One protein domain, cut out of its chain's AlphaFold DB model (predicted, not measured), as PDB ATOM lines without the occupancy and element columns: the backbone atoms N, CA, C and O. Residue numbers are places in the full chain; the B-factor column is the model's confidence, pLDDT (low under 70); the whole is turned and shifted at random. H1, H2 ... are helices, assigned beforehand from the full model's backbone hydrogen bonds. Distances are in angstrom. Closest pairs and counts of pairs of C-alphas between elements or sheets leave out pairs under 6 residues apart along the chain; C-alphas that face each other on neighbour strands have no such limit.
ATOM      1  N   ASP A  57     -60.292  -1.505 -37.946       82.00
ATOM      2  CA  ASP A  57     -59.214  -0.890 -37.177       82.00
ATOM      3  C   ASP A  57     -58.012  -1.817 -36.966       82.00
ATOM      4  O   ASP A  57     -56.918  -1.339 -36.651       82.00
ATOM      5  N   ARG A  58     -58.185  -3.122 -37.206       85.00
ATOM      6  CA  ARG A  58     -57.139  -4.134 -37.044       85.00
ATOM      7  C   ARG A  58     -55.862  -3.774 -37.793       85.00
ATOM      8  O   ARG A  58     -55.868  -3.247 -38.908       85.00
ATOM      9  N   GLU A  59     -54.753  -4.183 -37.193       78.94
ATOM     10  CA  GLU A  59     -53.389  -3.970 -37.674       78.94
ATOM     11  C   GLU A  59     -53.208  -4.360 -39.148       78.94
ATOM     12  O   GLU A  59     -52.732  -3.564 -39.952       78.94
ATOM     13  N   THR A  60     -53.732  -5.518 -39.561       76.38
ATOM     14  CA  THR A  60     -53.636  -6.030 -40.942       76.38
ATOM     15  C   THR A  60     -54.257  -5.121 -42.010       76.38
ATOM     16  O   THR A  60     -53.943  -5.259 -43.199       76.38
ATOM     17  N   TRP A  61     -55.116  -4.179 -41.608       79.56
ATOM     18  CA  TRP A  61     -55.751  -3.199 -42.482       79.56
ATOM     19  C   TRP A  61     -55.028  -1.855 -42.533       79.56
ATOM     20  O   TRP A  61     -55.318  -1.077 -43.439       79.56
ATOM     21  N   LYS A  62     -54.054  -1.580 -41.649       80.31
ATOM     22  CA  LYS A  62     -53.218  -0.360 -41.691       80.31
ATOM     23  C   LYS A  62     -52.699  -0.015 -43.098       80.31
ATOM     24  O   LYS A  62     -52.904   1.123 -43.518       80.31
ATOM     25  N   PRO A  63     -52.100  -0.944 -43.870       76.00
ATOM     26  CA  PRO A  63     -51.625  -0.626 -45.214       76.00
ATOM     27  C   PRO A  63     -52.783  -0.517 -46.215       76.00
ATOM     28  O   PRO A  63     -52.779   0.370 -47.062       76.00
ATOM     29  N   ARG A  64     -53.832  -1.337 -46.061       77.25
ATOM     30  CA  ARG A  64     -55.010  -1.402 -46.949       77.25
ATOM     31  C   ARG A  64     -55.974  -0.219 -46.814       77.25
ATOM     32  O   ARG A  64     -56.860  -0.065 -47.659       77.25
ATOM     33  N   ARG A  65     -55.806   0.598 -45.769       74.56
ATOM     34  CA  ARG A  65     -56.488   1.886 -45.574       74.56
ATOM     35  C   ARG A  65     -55.961   2.972 -46.508       74.56
ATOM     36  O   ARG A  65     -56.715   3.878 -46.844       74.56
ATOM     37  N   SER A  66     -54.705   2.875 -46.947       73.50
ATOM     38  CA  SER A  66     -54.150   3.832 -47.900       73.50
ATOM     39  C   SER A  66     -54.743   3.622 -49.295       73.50
ATOM     40  O   SER A  66     -54.794   2.501 -49.800       73.50
ATOM     41  N   GLU A  67     -55.137   4.704 -49.966       69.50
ATOM     42  CA  GLU A  67     -55.547   4.659 -51.377       69.50
ATOM     43  C   GLU A  67     -54.381   4.330 -52.320       69.50
ATOM     44  O   GLU A  67     -54.602   3.820 -53.418       69.50
ATOM     45  N   SER A  68     -53.138   4.565 -51.878       68.62
ATOM     46  CA  SER A  68     -51.925   4.197 -52.617       68.62
ATOM     47  C   SER A  68     -51.580   2.708 -52.515       68.62
ATOM     48  O   SER A  68     -50.677   2.252 -53.217       68.62
ATOM     49  N   TYR A  69     -52.293   1.948 -51.677       72.69
ATOM     50  CA  TYR A  69     -52.067   0.520 -51.506       72.69
ATOM     51  C   TYR A  69     -52.359  -0.250 -52.792       72.69
ATOM     52  O   TYR A  69     -53.502  -0.304 -53.258       72.69
ATOM     53  N   LYS A  70     -51.324  -0.881 -53.340       71.00
ATOM     54  CA  LYS A  70     -51.427  -1.809 -54.463       71.00
ATOM     55  C   LYS A  70     -50.501  -2.984 -54.203       71.00
ATOM     56  O   LYS A  70     -49.298  -2.791 -54.065       71.00
ATOM     57  N   GLU A  71     -51.066  -4.186 -54.162       72.31
ATOM     58  CA  GLU A  71     -50.268  -5.410 -54.201       72.31
ATOM     59  C   GLU A  71     -49.635  -5.517 -55.595       72.31
ATOM     60  O   GLU A  71     -50.341  -5.526 -56.610       72.31
ATOM     61  N   ASP A  72     -48.304  -5.582 -55.661       81.25
ATOM     62  CA  ASP A  72     -47.596  -5.847 -56.914       81.25
ATOM     63  C   ASP A  72     -47.645  -7.350 -57.220       81.25
ATOM     64  O   ASP A  72     -46.711  -8.119 -56.981       81.25
ATOM     65  N   LEU A  73     -48.796  -7.776 -57.742       82.44
ATOM     66  CA  LEU A  73     -49.037  -9.163 -58.132       82.44
ATOM     67  C   LEU A  73     -48.033  -9.648 -59.190       82.44
ATOM     68  O   LEU A  73     -47.717 -10.837 -59.222       82.44
ATOM     69  N   GLY A  74     -47.515  -8.748 -60.035       88.81
ATOM     70  CA  GLY A  74     -46.519  -9.081 -61.053       88.81
ATOM     71  C   GLY A  74     -45.167  -9.430 -60.434       88.81
ATOM     72  O   GLY A  74     -44.566 -10.449 -60.786       88.81
ATOM     73  N   LEU A  75     -44.721  -8.638 -59.458       87.38
ATOM     74  CA  LEU A  75     -43.514  -8.921 -58.686       87.38
ATOM     75  C   LEU A  75     -43.647 -10.226 -57.892       87.38
ATOM     76  O   LEU A  75     -42.758 -11.074 -57.961       87.38
ATOM     77  N   LEU A  76     -44.776 -10.439 -57.205       88.62
ATOM     78  CA  LEU A  76     -45.031 -11.683 -56.467       88.62
ATOM     79  C   LEU A  76     -45.041 -12.907 -57.390       88.62
ATOM     80  O   LEU A  76     -44.449 -13.939 -57.062       88.62
ATOM     81  N   GLN A  77     -45.642 -12.787 -58.576       93.06
ATOM     82  CA  GLN A  77     -45.609 -13.838 -59.589       93.06
ATOM     83  C   GLN A  77     -44.177 -14.122 -60.060       93.06
ATOM     84  O   GLN A  77     -43.806 -15.287 -60.213       93.06
ATOM     85  N   HIS A  78     -43.353 -13.091 -60.262       95.00
ATOM     86  CA  HIS A  78     -41.957 -13.252 -60.672       95.00
ATOM     87  C   HIS A  78     -41.102 -13.938 -59.594       95.00
ATOM     88  O   HIS A  78     -40.313 -14.842 -59.901       95.00
ATOM     89  N   ILE A  79     -41.288 -13.547 -58.330       94.50
ATOM     90  CA  ILE A  79     -40.631 -14.165 -57.173       94.50
ATOM     91  C   ILE A  79     -41.042 -15.642 -57.070       94.50
ATOM     92  O   ILE A  79     -40.180 -16.520 -56.996       94.50
ATOM     93  N   GLY A  80     -42.344 -15.934 -57.151       94.31
ATOM     94  CA  GLY A  80     -42.871 -17.300 -57.102       94.31
ATOM     95  C   GLY A  80     -42.393 -18.172 -58.267       94.31
ATOM     96  O   GLY A  80     -41.972 -19.310 -58.058       94.31
ATOM     97  N   ALA A  81     -42.376 -17.637 -59.491       95.62
ATOM     98  CA  ALA A  81     -41.863 -18.347 -60.661       95.62
ATOM     99  C   ALA A  81     -40.373 -18.692 -60.514       95.62
ATOM    100  O   ALA A  81     -39.950 -19.783 -60.906       95.62
ATOM    101  N   SER A  82     -39.585 -17.792 -59.918       95.25
ATOM    102  CA  SER A  82     -38.173 -18.048 -59.633       95.25
ATOM    103  C   SER A  82     -37.986 -19.125 -58.566       95.25
ATOM    104  O   SER A  82     -37.187 -20.030 -58.778       95.25
ATOM    105  N   LEU A  83     -38.781 -19.121 -57.488       95.62
ATOM    106  CA  LEU A  83     -38.761 -20.199 -56.490       95.62
ATOM    107  C   LEU A  83     -39.098 -21.561 -57.115       95.62
ATOM    108  O   LEU A  83     -38.414 -22.554 -56.865       95.62
ATOM    109  N   ILE A  84     -40.136 -21.624 -57.953       95.62
ATOM    110  CA  ILE A  84     -40.525 -22.877 -58.607       95.62
ATOM    111  C   ILE A  84     -39.379 -23.398 -59.478       95.62
ATOM    112  O   ILE A  84     -39.019 -24.571 -59.398       95.62
ATOM    113  N   ARG A  85     -38.785 -22.530 -60.299       94.75
ATOM    114  CA  ARG A  85     -37.706 -22.911 -61.212       94.75
ATOM    115  C   ARG A  85     -36.428 -23.314 -60.473       94.75
ATOM    116  O   ARG A  85     -35.872 -24.366 -60.776       94.75
ATOM    117  N   ASP A  86     -35.990 -22.495 -59.524       94.19
ATOM    118  CA  ASP A  86     -34.641 -22.572 -58.956       94.19
ATOM    119  C   ASP A  86     -34.579 -23.490 -57.715       94.19
ATOM    120  O   ASP A  86     -33.517 -24.021 -57.398       94.19
ATOM    121  N   PHE A  87     -35.713 -23.737 -57.045       94.44
ATOM    122  CA  PHE A  87     -35.803 -24.620 -55.874       94.44
ATOM    123  C   PHE A  87     -36.693 -25.846 -56.125       94.44
ATOM    124  O   PHE A  87     -36.229 -26.983 -56.032       94.44
ATOM    125  N   TYR A  88     -37.968 -25.642 -56.475       92.44
ATOM    126  CA  TYR A  88     -38.938 -26.746 -56.544       92.44
ATOM    127  C   TYR A  88     -38.599 -27.756 -57.653       92.44
ATOM    128  O   TYR A  88     -38.602 -28.968 -57.428       92.44
ATOM    129  N   LEU A  89     -38.263 -27.270 -58.851       92.69
ATOM    130  CA  LEU A  89     -37.919 -28.114 -59.997       92.69
ATOM    131  C   LEU A  89     -36.493 -28.675 -59.934       92.69
ATOM    132  O   LEU A  89     -36.238 -29.722 -60.532       92.69
ATOM    133  N   ALA A  90     -35.587 -28.028 -59.194       88.31
ATOM    134  CA  ALA A  90     -34.206 -28.479 -59.024       88.31
ATOM    135  C   ALA A  90     -34.093 -29.786 -58.212       88.31
ATOM    136  O   ALA A  90     -33.133 -30.529 -58.413       88.31
ATOM    137  N   LYS A  91     -35.121 -30.109 -57.406       83.62
ATOM    138  CA  LYS A  91     -35.268 -31.294 -56.537       83.62
ATOM    139  C   LYS A  91     -34.161 -31.445 -55.477       83.62
ATOM    140  O   LYS A  91     -32.984 -31.226 -55.753       83.62
ATOM    141  N   PRO A  92     -34.504 -31.894 -54.257       87.44
ATOM    142  CA  PRO A  92     -33.507 -32.137 -53.222       87.44
ATOM    143  C   PRO A  92     -32.508 -33.223 -53.650       87.44
ATOM    144  O   PRO A  92     -32.905 -34.207 -54.286       87.44
ATOM    145  N   PRO A  93     -31.213 -33.085 -53.306       89.25
ATOM    146  CA  PRO A  93     -30.226 -34.107 -53.609       89.25
ATOM    147  C   PRO A  93     -30.545 -35.407 -52.856       89.25
ATOM    148  O   PRO A  93     -30.745 -35.421 -51.641       89.25
ATOM    149  N   THR A  94     -30.573 -36.516 -53.593       86.50
ATOM    150  CA  THR A  94     -30.824 -37.864 -53.069       86.50
ATOM    151  C   THR A  94     -29.542 -38.688 -53.054       86.50
ATOM    152  O   THR A  94     -28.736 -38.575 -53.978       86.50
ATOM    153  N   GLY A  95     -29.395 -39.581 -52.075       82.88
ATOM    154  CA  GLY A  95     -28.254 -40.496 -51.983       82.88
ATOM    155  C   GLY A  95     -27.249 -40.104 -50.893       82.88
ATOM    156  O   GLY A  95     -27.609 -39.372 -49.969       82.88
ATOM    157  N   PRO A  96     -26.014 -40.635 -50.949       81.19
ATOM    158  CA  PRO A  96     -25.015 -40.420 -49.907       81.19
ATOM    159  C   PRO A  96     -24.606 -38.944 -49.817       81.19
ATOM    160  O   PRO A  96     -24.497 -38.258 -50.832       81.19
ATOM    161  N   ARG A  97     -24.352 -38.467 -48.592       84.69
ATOM    162  CA  ARG A  97     -23.927 -37.088 -48.300       84.69
ATOM    163  C   ARG A  97     -22.453 -36.874 -48.672       84.69
ATOM    164  O   ARG A  97     -21.596 -36.780 -47.803       84.69
ATOM    165  N   ASN A  98     -22.167 -36.865 -49.970       84.38
ATOM    166  CA  ASN A  98     -20.847 -36.603 -50.546       84.38
ATOM    167  C   ASN A  98     -20.694 -35.126 -50.977       84.38
ATOM    168  O   ASN A  98     -21.601 -34.312 -50.790       84.38
ATOM    169  N   ALA A  99     -19.546 -34.766 -51.559       85.38
ATOM    170  CA  ALA A  99     -19.264 -33.391 -51.987       85.38
ATOM    171  C   ALA A  99     -20.283 -32.854 -53.018       85.38
ATOM    172  O   ALA A  99     -20.701 -31.692 -52.946       85.38
ATOM    173  N   ASP A 100     -20.751 -33.710 -53.929       85.75
ATOM    174  CA  ASP A 100     -21.783 -33.364 -54.915       85.75
ATOM    175  C   ASP A 100     -23.139 -33.093 -54.253       85.75
ATOM    176  O   ASP A 100     -23.835 -32.139 -54.614       85.75
ATOM    177  N   TRP A 101     -23.510 -33.910 -53.260       90.56
ATOM    178  CA  TRP A 101     -24.713 -33.711 -52.453       90.56
ATOM    179  C   TRP A 101     -24.676 -32.350 -51.755       90.56
ATOM    180  O   TRP A 101     -25.649 -31.596 -51.830       90.56
ATOM    181  N   LEU A 102     -23.539 -32.003 -51.142       89.38
ATOM    182  CA  LEU A 102     -23.366 -30.736 -50.432       89.38
ATOM    183  C   LEU A 102     -23.466 -29.539 -51.383       89.38
ATOM    184  O   LEU A 102     -24.168 -28.573 -51.093       89.38
ATOM    185  N   THR A 103     -22.836 -29.632 -52.555       90.12
ATOM    186  CA  THR A 103     -22.900 -28.588 -53.586       90.12
ATOM    187  C   THR A 103     -24.342 -28.342 -54.033       90.12
ATOM    188  O   THR A 103     -24.798 -27.201 -54.061       90.12
ATOM    189  N   ARG A 104     -25.105 -29.408 -54.313       89.94
ATOM    190  CA  ARG A 104     -26.526 -29.296 -54.685       89.94
ATOM    191  C   ARG A 104     -27.393 -28.754 -53.549       89.94
ATOM    192  O   ARG A 104     -28.272 -27.935 -53.803       89.94
ATOM    193  N   SER A 105     -27.137 -29.168 -52.308       91.38
ATOM    194  CA  SER A 105     -27.831 -28.638 -51.128       91.38
ATOM    195  C   SER A 105     -27.614 -27.131 -50.977       91.38
ATOM    196  O   SER A 105     -28.572 -26.406 -50.722       91.38
ATOM    197  N   ARG A 106     -26.382 -26.645 -51.184       91.69
ATOM    198  CA  ARG A 106     -26.056 -25.211 -51.131       91.69
ATOM    199  C   ARG A 106     -26.799 -24.424 -52.202       91.69
ATOM    200  O   ARG A 106     -27.419 -23.420 -51.884       91.69
ATOM    201  N   VAL A 107     -26.822 -24.923 -53.441       92.50
ATOM    202  CA  VAL A 107     -27.571 -24.290 -54.542       92.50
ATOM    203  C   VAL A 107     -29.052 -24.121 -54.190       92.50
ATOM    204  O   VAL A 107     -29.603 -23.034 -54.362       92.50
ATOM    205  N   LEU A 108     -29.694 -25.164 -53.653       93.50
ATOM    206  CA  LEU A 108     -31.099 -25.091 -53.238       93.50
ATOM    207  C   LEU A 108     -31.318 -24.105 -52.090       93.50
ATOM    208  O   LEU A 108     -32.308 -23.375 -52.089       93.50
ATOM    209  N   ARG A 109     -30.403 -24.071 -51.122       91.75
ATOM    210  CA  ARG A 109     -30.491 -23.154 -49.985       91.75
ATOM    211  C   ARG A 109     -30.357 -21.705 -50.428       91.75
ATOM    212  O   ARG A 109     -31.213 -20.900 -50.087       91.75
ATOM    213  N   THR A 110     -29.388 -21.405 -51.291       93.00
ATOM    214  CA  THR A 110     -29.232 -20.079 -51.903       93.00
ATOM    215  C   THR A 110     -30.478 -19.669 -52.694       93.00
ATOM    216  O   THR A 110     -30.903 -18.517 -52.626       93.00
ATOM    217  N   ALA A 111     -31.114 -20.598 -53.420       94.38
ATOM    218  CA  ALA A 111     -32.369 -20.311 -54.118       94.38
ATOM    219  C   ALA A 111     -33.508 -19.955 -53.144       94.38
ATOM    220  O   ALA A 111     -34.269 -19.017 -53.393       94.38
ATOM    221  N   LEU A 112     -33.604 -20.665 -52.016       93.69
ATOM    222  CA  LEU A 112     -34.597 -20.402 -50.977       93.69
ATOM    223  C   LEU A 112     -34.325 -19.084 -50.232       93.69
ATOM    224  O   LEU A 112     -35.250 -18.318 -49.970       93.69
ATOM    225  N   GLU A 113     -33.064 -18.780 -49.932       93.19
ATOM    226  CA  GLU A 113     -32.645 -17.512 -49.325       93.19
ATOM    227  C   GLU A 113     -32.991 -16.323 -50.213       93.19
ATOM    228  O   GLU A 113     -33.590 -15.360 -49.735       93.19
ATOM    229  N   LYS A 114     -32.707 -16.421 -51.516       94.88
ATOM    230  CA  LYS A 114     -33.055 -15.386 -52.493       94.88
ATOM    231  C   LYS A 114     -34.564 -15.142 -52.563       94.88
ATOM    232  O   LYS A 114     -35.001 -13.997 -52.715       94.88
ATOM    233  N   PHE A 115     -35.367 -16.200 -52.443       95.38
ATOM    234  CA  PHE A 115     -36.821 -16.078 -52.373       95.38
ATOM    235  C   PHE A 115     -37.238 -15.278 -51.136       95.38
ATOM    236  O   PHE A 115     -37.942 -14.275 -51.269       95.38
ATOM    237  N   TRP A 116     -36.760 -15.661 -49.950       95.06
ATOM    238  CA  TRP A 116     -37.129 -14.975 -48.711       95.06
ATOM    239  C   TRP A 116     -36.609 -13.540 -48.650       95.06
ATOM    240  O   TRP A 116     -37.320 -12.650 -48.190       95.06
ATOM    241  N   GLU A 117     -35.407 -13.285 -49.159       95.38
ATOM    242  CA  GLU A 117     -34.867 -11.936 -49.310       95.38
ATOM    243  C   GLU A 117     -35.769 -11.062 -50.192       95.38
ATOM    244  O   GLU A 117     -36.126  -9.956 -49.785       95.38
ATOM    245  N   SER A 118     -36.221 -11.583 -51.336       94.25
ATOM    246  CA  SER A 118     -37.136 -10.863 -52.231       94.25
ATOM    247  C   SER A 118     -38.499 -10.594 -51.585       94.25
ATOM    248  O   SER A 118     -39.033  -9.491 -51.725       94.25
ATOM    249  N   ILE A 119     -39.056 -11.561 -50.841       92.00
ATOM    250  CA  ILE A 119     -40.310 -11.377 -50.093       92.00
ATOM    251  C   ILE A 119     -40.149 -10.275 -49.046       92.00
ATOM    252  O   ILE A 119     -40.946  -9.339 -49.016       92.00
ATOM    253  N   ARG A 120     -39.090 -10.328 -48.230       93.00
ATOM    254  CA  ARG A 120     -38.823  -9.299 -47.214       93.00
ATOM    255  C   ARG A 120     -38.629  -7.921 -47.837       93.00
ATOM    256  O   ARG A 120     -39.167  -6.946 -47.321       93.00
ATOM    257  N   GLY A 121     -37.886  -7.833 -48.942       90.69
ATOM    258  CA  GLY A 121     -37.690  -6.585 -49.680       90.69
ATOM    259  C   GLY A 121     -39.006  -6.001 -50.193       90.69
ATOM    260  O   GLY A 121     -39.269  -4.817 -49.994       90.69
ATOM    261  N   THR A 122     -39.862  -6.848 -50.768       87.56
ATOM    262  CA  THR A 122     -41.181  -6.449 -51.283       87.56
ATOM    263  C   THR A 122     -42.085  -5.939 -50.166       87.56
ATOM    264  O   THR A 122     -42.633  -4.848 -50.275       87.56
ATOM    265  N   VAL A 123     -42.183  -6.674 -49.056       85.44
ATOM    266  CA  VAL A 123     -43.016  -6.282 -47.909       85.44
ATOM    267  C   VAL A 123     -42.503  -4.988 -47.264       85.44
ATOM    268  O   VAL A 123     -43.300  -4.124 -46.901       85.44
ATOM    269  N   ARG A 124     -41.178  -4.794 -47.166       88.50
ATOM    270  CA  ARG A 124     -40.600  -3.522 -46.695       88.50
ATOM    271  C   ARG A 124     -40.969  -2.351 -47.598       88.50
ATOM    272  O   ARG A 124     -41.259  -1.273 -47.090       88.50
ATOM    273  N   GLU A 125     -40.923  -2.539 -48.913       84.50
ATOM    274  CA  GLU A 125     -41.311  -1.508 -49.879       84.50
ATOM    275  C   GLU A 125     -42.807  -1.183 -49.776       84.50
ATOM    276  O   GLU A 125     -43.183  -0.016 -49.682       84.50
ATOM    277  N   GLU A 126     -43.651  -2.213 -49.714       79.69
ATOM    278  CA  GLU A 126     -45.103  -2.089 -49.572       79.69
ATOM    279  C   GLU A 126     -45.475  -1.310 -48.304       79.69
ATOM    280  O   GLU A 126     -46.323  -0.414 -48.332       79.69
ATOM    281  N   PHE A 127     -44.804  -1.600 -47.188       81.31
ATOM    282  CA  PHE A 127     -45.082  -0.943 -45.915       81.31
ATOM    283  C   PHE A 127     -44.382   0.403 -45.739       81.31
ATOM    284  O   PHE A 127     -44.823   1.180 -44.890       81.31
ATOM    285  N   ARG A 128     -43.387   0.753 -46.570       78.19
ATOM    286  CA  ARG A 128     -42.732   2.075 -46.534       78.19
ATOM    287  C   ARG A 128     -43.730   3.219 -46.698       78.19
ATOM    288  O   ARG A 128     -43.583   4.255 -46.062       78.19
ATOM    289  N   ASN A 129     -44.742   3.022 -47.541       72.12
ATOM    290  CA  ASN A 129     -45.764   4.028 -47.839       72.12
ATOM    291  C   ASN A 129     -47.040   3.856 -46.994       72.12
ATOM    292  O   ASN A 129     -48.089   4.404 -47.335       72.12
ATOM    293  N   SER A 130     -46.973   3.059 -45.924       76.12
ATOM    294  CA  SER A 130     -48.101   2.754 -45.040       76.12
ATOM    295  C   SER A 130     -47.999   3.484 -43.696       76.12
ATOM    296  O   SER A 130     -47.053   4.221 -43.440       76.12
ATOM    297  N   ALA A 131     -48.980   3.260 -42.817       79.81
ATOM    298  CA  ALA A 131     -48.996   3.813 -41.463       79.81
ATOM    299  C   ALA A 131     -48.131   3.032 -40.450       79.81
ATOM    300  O   ALA A 131     -48.160   3.362 -39.266       79.81
ATOM    301  N   TYR A 132     -47.413   1.985 -40.874       84.75
ATOM    302  CA  TYR A 132     -46.527   1.240 -39.982       84.75
ATOM    303  C   TYR A 132     -45.256   2.026 -39.655       84.75
ATOM    304  O   TYR A 132     -44.616   2.618 -40.524       84.75
ATOM    305  N   SER A 133     -44.853   1.967 -38.391       87.69
ATOM    306  CA  SER A 133     -43.520   2.361 -37.958       87.69
ATOM    307  C   SER A 133     -42.470   1.337 -38.418       87.69
ATOM    308  O   SER A 133     -42.785   0.153 -38.569       87.69
ATOM    309  N   PRO A 134     -41.197   1.740 -38.583       87.19
ATOM    310  CA  PRO A 134     -40.123   0.810 -38.935       87.19
ATOM    311  C   PRO A 134     -40.011  -0.393 -37.984       87.19
ATOM    312  O   PRO A 134     -39.821  -1.513 -38.444       87.19
ATOM    313  N   ALA A 135     -40.220  -0.185 -36.679       89.62
ATOM    314  CA  ALA A 135     -40.170  -1.255 -35.682       89.62
ATOM    315  C   ALA A 135     -41.312  -2.277 -35.837       89.62
ATOM    316  O   ALA A 135     -41.093  -3.474 -35.661       89.62
ATOM    317  N   GLU A 136     -42.522  -1.831 -36.195       88.25
ATOM    318  CA  GLU A 136     -43.635  -2.739 -36.506       88.25
ATOM    319  C   GLU A 136     -43.342  -3.549 -37.772       88.25
ATOM    320  O   GLU A 136     -43.602  -4.751 -37.806       88.25
ATOM    321  N   VAL A 137     -42.761  -2.915 -38.798       88.56
ATOM    322  CA  VAL A 137     -42.351  -3.609 -40.026       88.56
ATOM    323  C   VAL A 137     -41.296  -4.668 -39.721       88.56
ATOM    324  O   VAL A 137     -41.431  -5.800 -40.179       88.56
ATOM    325  N   ASP A 138     -40.277  -4.339 -38.929       90.00
ATOM    326  CA  ASP A 138     -39.243  -5.300 -38.548       90.00
ATOM    327  C   ASP A 138     -39.831  -6.474 -37.755       90.00
ATOM    328  O   ASP A 138     -39.570  -7.622 -38.110       90.00
ATOM    329  N   SER A 139     -40.710  -6.209 -36.780       90.25
ATOM    330  CA  SER A 139     -41.407  -7.254 -36.014       90.25
ATOM    331  C   SER A 139     -42.249  -8.179 -36.904       90.25
ATOM    332  O   SER A 139     -42.210  -9.399 -36.747       90.25
ATOM    333  N   LEU A 140     -42.969  -7.635 -37.891       87.75
ATOM    334  CA  LEU A 140     -43.729  -8.445 -38.850       87.75
ATOM    335  C   LEU A 140     -42.813  -9.325 -39.713       87.75
ATOM    336  O   LEU A 140     -43.171 -10.454 -40.058       87.75
ATOM    337  N   LEU A 141     -41.630  -8.821 -40.064       91.88
ATOM    338  CA  LEU A 141     -40.668  -9.538 -40.897       91.88
ATOM    339  C   LEU A 141     -39.896 -10.615 -40.138       91.88
ATOM    340  O   LEU A 141     -39.347 -11.502 -40.795       91.88
ATOM    341  N   GLU A 142     -39.868 -10.604 -38.802       91.44
ATOM    342  CA  GLU A 142     -39.209 -11.650 -38.005       91.44
ATOM    343  C   GLU A 142     -39.735 -13.049 -38.352       91.44
ATOM    344  O   GLU A 142     -38.949 -13.984 -38.517       91.44
ATOM    345  N   VAL A 143     -41.047 -13.174 -38.583       88.56
ATOM    346  CA  VAL A 143     -41.716 -14.445 -38.919       88.56
ATOM    347  C   VAL A 143     -41.129 -15.091 -40.180       88.56
ATOM    348  O   VAL A 143     -41.008 -16.311 -40.261       88.56
ATOM    349  N   VAL A 144     -40.722 -14.275 -41.157       90.19
ATOM    350  CA  VAL A 144     -40.126 -14.718 -42.432       90.19
ATOM    351  C   VAL A 144     -38.604 -14.518 -42.476       90.19
ATOM    352  O   VAL A 144     -37.986 -14.573 -43.542       90.19
ATOM    353  N   SER A 145     -37.983 -14.266 -41.321       94.31
ATOM    354  CA  SER A 145     -36.540 -14.033 -41.165       94.31
ATOM    355  C   SER A 145     -35.862 -15.058 -40.260       94.31
ATOM    356  O   SER A 145     -34.702 -14.873 -39.903       94.31
ATOM    357  N   ALA A 146     -36.535 -16.161 -39.911       90.19
ATOM    358  CA  ALA A 146     -35.974 -17.204 -39.047       90.19
ATOM    359  C   ALA A 146     -34.614 -17.737 -39.545       90.19
ATOM    360  O   ALA A 146     -33.737 -18.056 -38.742       90.19
ATOM    361  N   ASN A 147     -34.408 -17.756 -40.867       89.75
ATOM    362  CA  ASN A 147     -33.160 -18.179 -41.508       89.75
ATOM    363  C   ASN A 147     -31.972 -17.218 -41.277       89.75
ATOM    364  O   ASN A 147     -30.846 -17.552 -41.622       89.75
ATOM    365  N   LEU A 148     -32.215 -16.022 -40.734       92.31
ATOM    366  CA  LEU A 148     -31.184 -15.042 -40.379       92.31
ATOM    367  C   LEU A 148     -30.778 -15.129 -38.902       92.31
ATOM    368  O   LEU A 148     -29.860 -14.428 -38.477       92.31
ATOM    369  N   SER A 149     -31.465 -15.955 -38.105       92.62
ATOM    370  CA  SER A 149     -31.125 -16.128 -36.696       92.62
ATOM    371  C   SER A 149     -29.733 -16.745 -36.545       92.62
ATOM    372  O   SER A 149     -29.329 -17.622 -37.313       92.62
ATOM    373  N   ALA A 150     -28.999 -16.308 -35.520       93.50
ATOM    374  CA  ALA A 150     -27.679 -16.858 -35.216       93.50
ATOM    375  C   ALA A 150     -27.747 -18.372 -34.958       93.50
ATOM    376  O   ALA A 150     -26.869 -19.112 -35.393       93.50
ATOM    377  N   GLU A 151     -28.817 -18.829 -34.305       92.94
ATOM    378  CA  GLU A 151     -29.075 -20.242 -34.027       92.94
ATOM    379  C   GLU A 151     -29.201 -21.060 -35.317       92.94
ATOM    380  O   GLU A 151     -28.559 -22.102 -35.446       92.94
ATOM    381  N   TYR A 152     -29.972 -20.574 -36.297       90.19
ATOM    382  CA  TYR A 152     -30.127 -21.248 -37.587       90.19
ATOM    383  C   TYR A 152     -28.796 -21.341 -38.340       90.19
ATOM    384  O   TYR A 152     -28.408 -22.424 -38.777       90.19
ATOM    385  N   LEU A 153     -28.066 -20.224 -38.438       90.75
ATOM    386  CA  LEU A 153     -26.779 -20.173 -39.137       90.75
ATOM    387  C   LEU A 153     -25.737 -21.094 -38.486       90.75
ATOM    388  O   LEU A 153     -24.977 -21.761 -39.186       90.75
ATOM    389  N   GLN A 154     -25.715 -21.174 -37.153       92.81
ATOM    390  CA  GLN A 154     -24.835 -22.092 -36.426       92.81
ATOM    391  C   GLN A 154     -25.198 -23.558 -36.678       92.81
ATOM    392  O   GLN A 154     -24.309 -24.363 -36.956       92.81
ATOM    393  N   GLN A 155     -26.486 -23.910 -36.617       89.88
ATOM    394  CA  GLN A 155     -26.947 -25.274 -36.896       89.88
ATOM    395  C   GLN A 155     -26.599 -25.705 -38.322       89.88
ATOM    396  O   GLN A 155     -26.171 -26.838 -38.544       89.88
ATOM    397  N   GLU A 156     -26.748 -24.800 -39.288       87.81
ATOM    398  CA  GLU A 156     -26.392 -25.059 -40.677       87.81
ATOM    399  C   GLU A 156     -24.883 -25.285 -40.843       87.81
ATOM    400  O   GLU A 156     -24.474 -26.290 -41.427       87.81
ATOM    401  N   GLN A 157     -24.053 -24.400 -40.281       89.62
ATOM    402  CA  GLN A 157     -22.593 -24.532 -40.322       89.62
ATOM    403  C   GLN A 157     -22.121 -25.836 -39.676       89.62
ATOM    404  O   GLN A 157     -21.260 -26.524 -40.229       89.62
ATOM    405  N   GLN A 158     -22.709 -26.208 -38.537       89.25
ATOM    406  CA  GLN A 158     -22.397 -27.461 -37.862       89.25
ATOM    407  C   GLN A 158     -22.774 -28.671 -38.727       89.25
ATOM    408  O   GLN A 158     -21.953 -29.569 -38.916       89.25
ATOM    409  N   ALA A 159     -23.978 -28.680 -39.303       86.12
ATOM    410  CA  ALA A 159     -24.430 -29.769 -40.163       86.12
ATOM    411  C   ALA A 159     -23.540 -29.936 -41.409       86.12
ATOM    412  O   ALA A 159     -23.246 -31.064 -41.811       86.12
ATOM    413  N   GLU A 160     -23.076 -28.840 -42.019       87.62
ATOM    414  CA  GLU A 160     -22.130 -28.914 -43.138       87.62
ATOM    415  C   GLU A 160     -20.747 -29.423 -42.700       87.62
ATOM    416  O   GLU A 160     -20.159 -30.260 -43.391       87.62
TER     417      GLU A 160
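What this domain is: This is residues 57 to 160 of the 336 residues of an uncharacterized protein of Fusarium oxysporum f. sp. raphani 54005 (UniProt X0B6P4). A long helix, H2, runs through the middle of a loose, elongated model, with H1 side by side with part of it and, on H2's other side, H3 and then H4 in a broken row running back along it. H1 packs on H2, while the H3 and H4 side is looser, and residues 149 to 155 stick out there. The printed part has 104 residues with four named helices, H1 to H4 in chain order, and no named strand; the class is all helix. The radius of gyration of the C-alphas is 17.3 A, and the spans are 54 by 30 by 17 A.

How they stand to each other: Start at residues 57 to 72, which hold no named element, and go on into H1, residues 73 to 88. A short link leads to H2, residues 99 to 128. H1 and H2 form a helical hairpin: they touch at a shallow tilt of 12 degrees, opposite ways, with residues 108 to 119 alone of H2, and their closest C-alphas, of Phe 87 and Leu 108, are 5.4 A apart. After a tight link comes H3, residues 134 to 142. H2 and H3, also a helical hairpin, only just touch, with 3 pairs of C-alphas within 8 A; the closest are those of Arg 120 and Leu 141, 6.6 A apart. H4, residues 150 to 160, is close to H2 but not clearly touching, the closest C-alphas, of Leu 102 and Glu 160, being 7.6 A apart. H1 is apart from H3 and H4, and H3 is apart from H4. In H1, H2, H3 and H4 every O i to N i+4 pair is within hydrogen-bond range.

Where its parts are: Find C-alpha 73 at (-49.037, -9.163, -58.132), where H1 begins its 20.3 A. H2 runs 42.9 A from C-alpha 99 at (-19.264, -33.391, -51.987). H3 measures 12.5 A, and H4, 15.5 A, ends at C-alpha 160 at (-22.130, -28.914, -43.138).

The domain as a whole: The two C-alphas farthest apart, of Glu 67 and Pro 96, are 54.5 A apart. The printed part has no cut, and no link between helices is long. The mean pLDDT of the printed part is 87.5; look at residues 67 to 68 for values under 70.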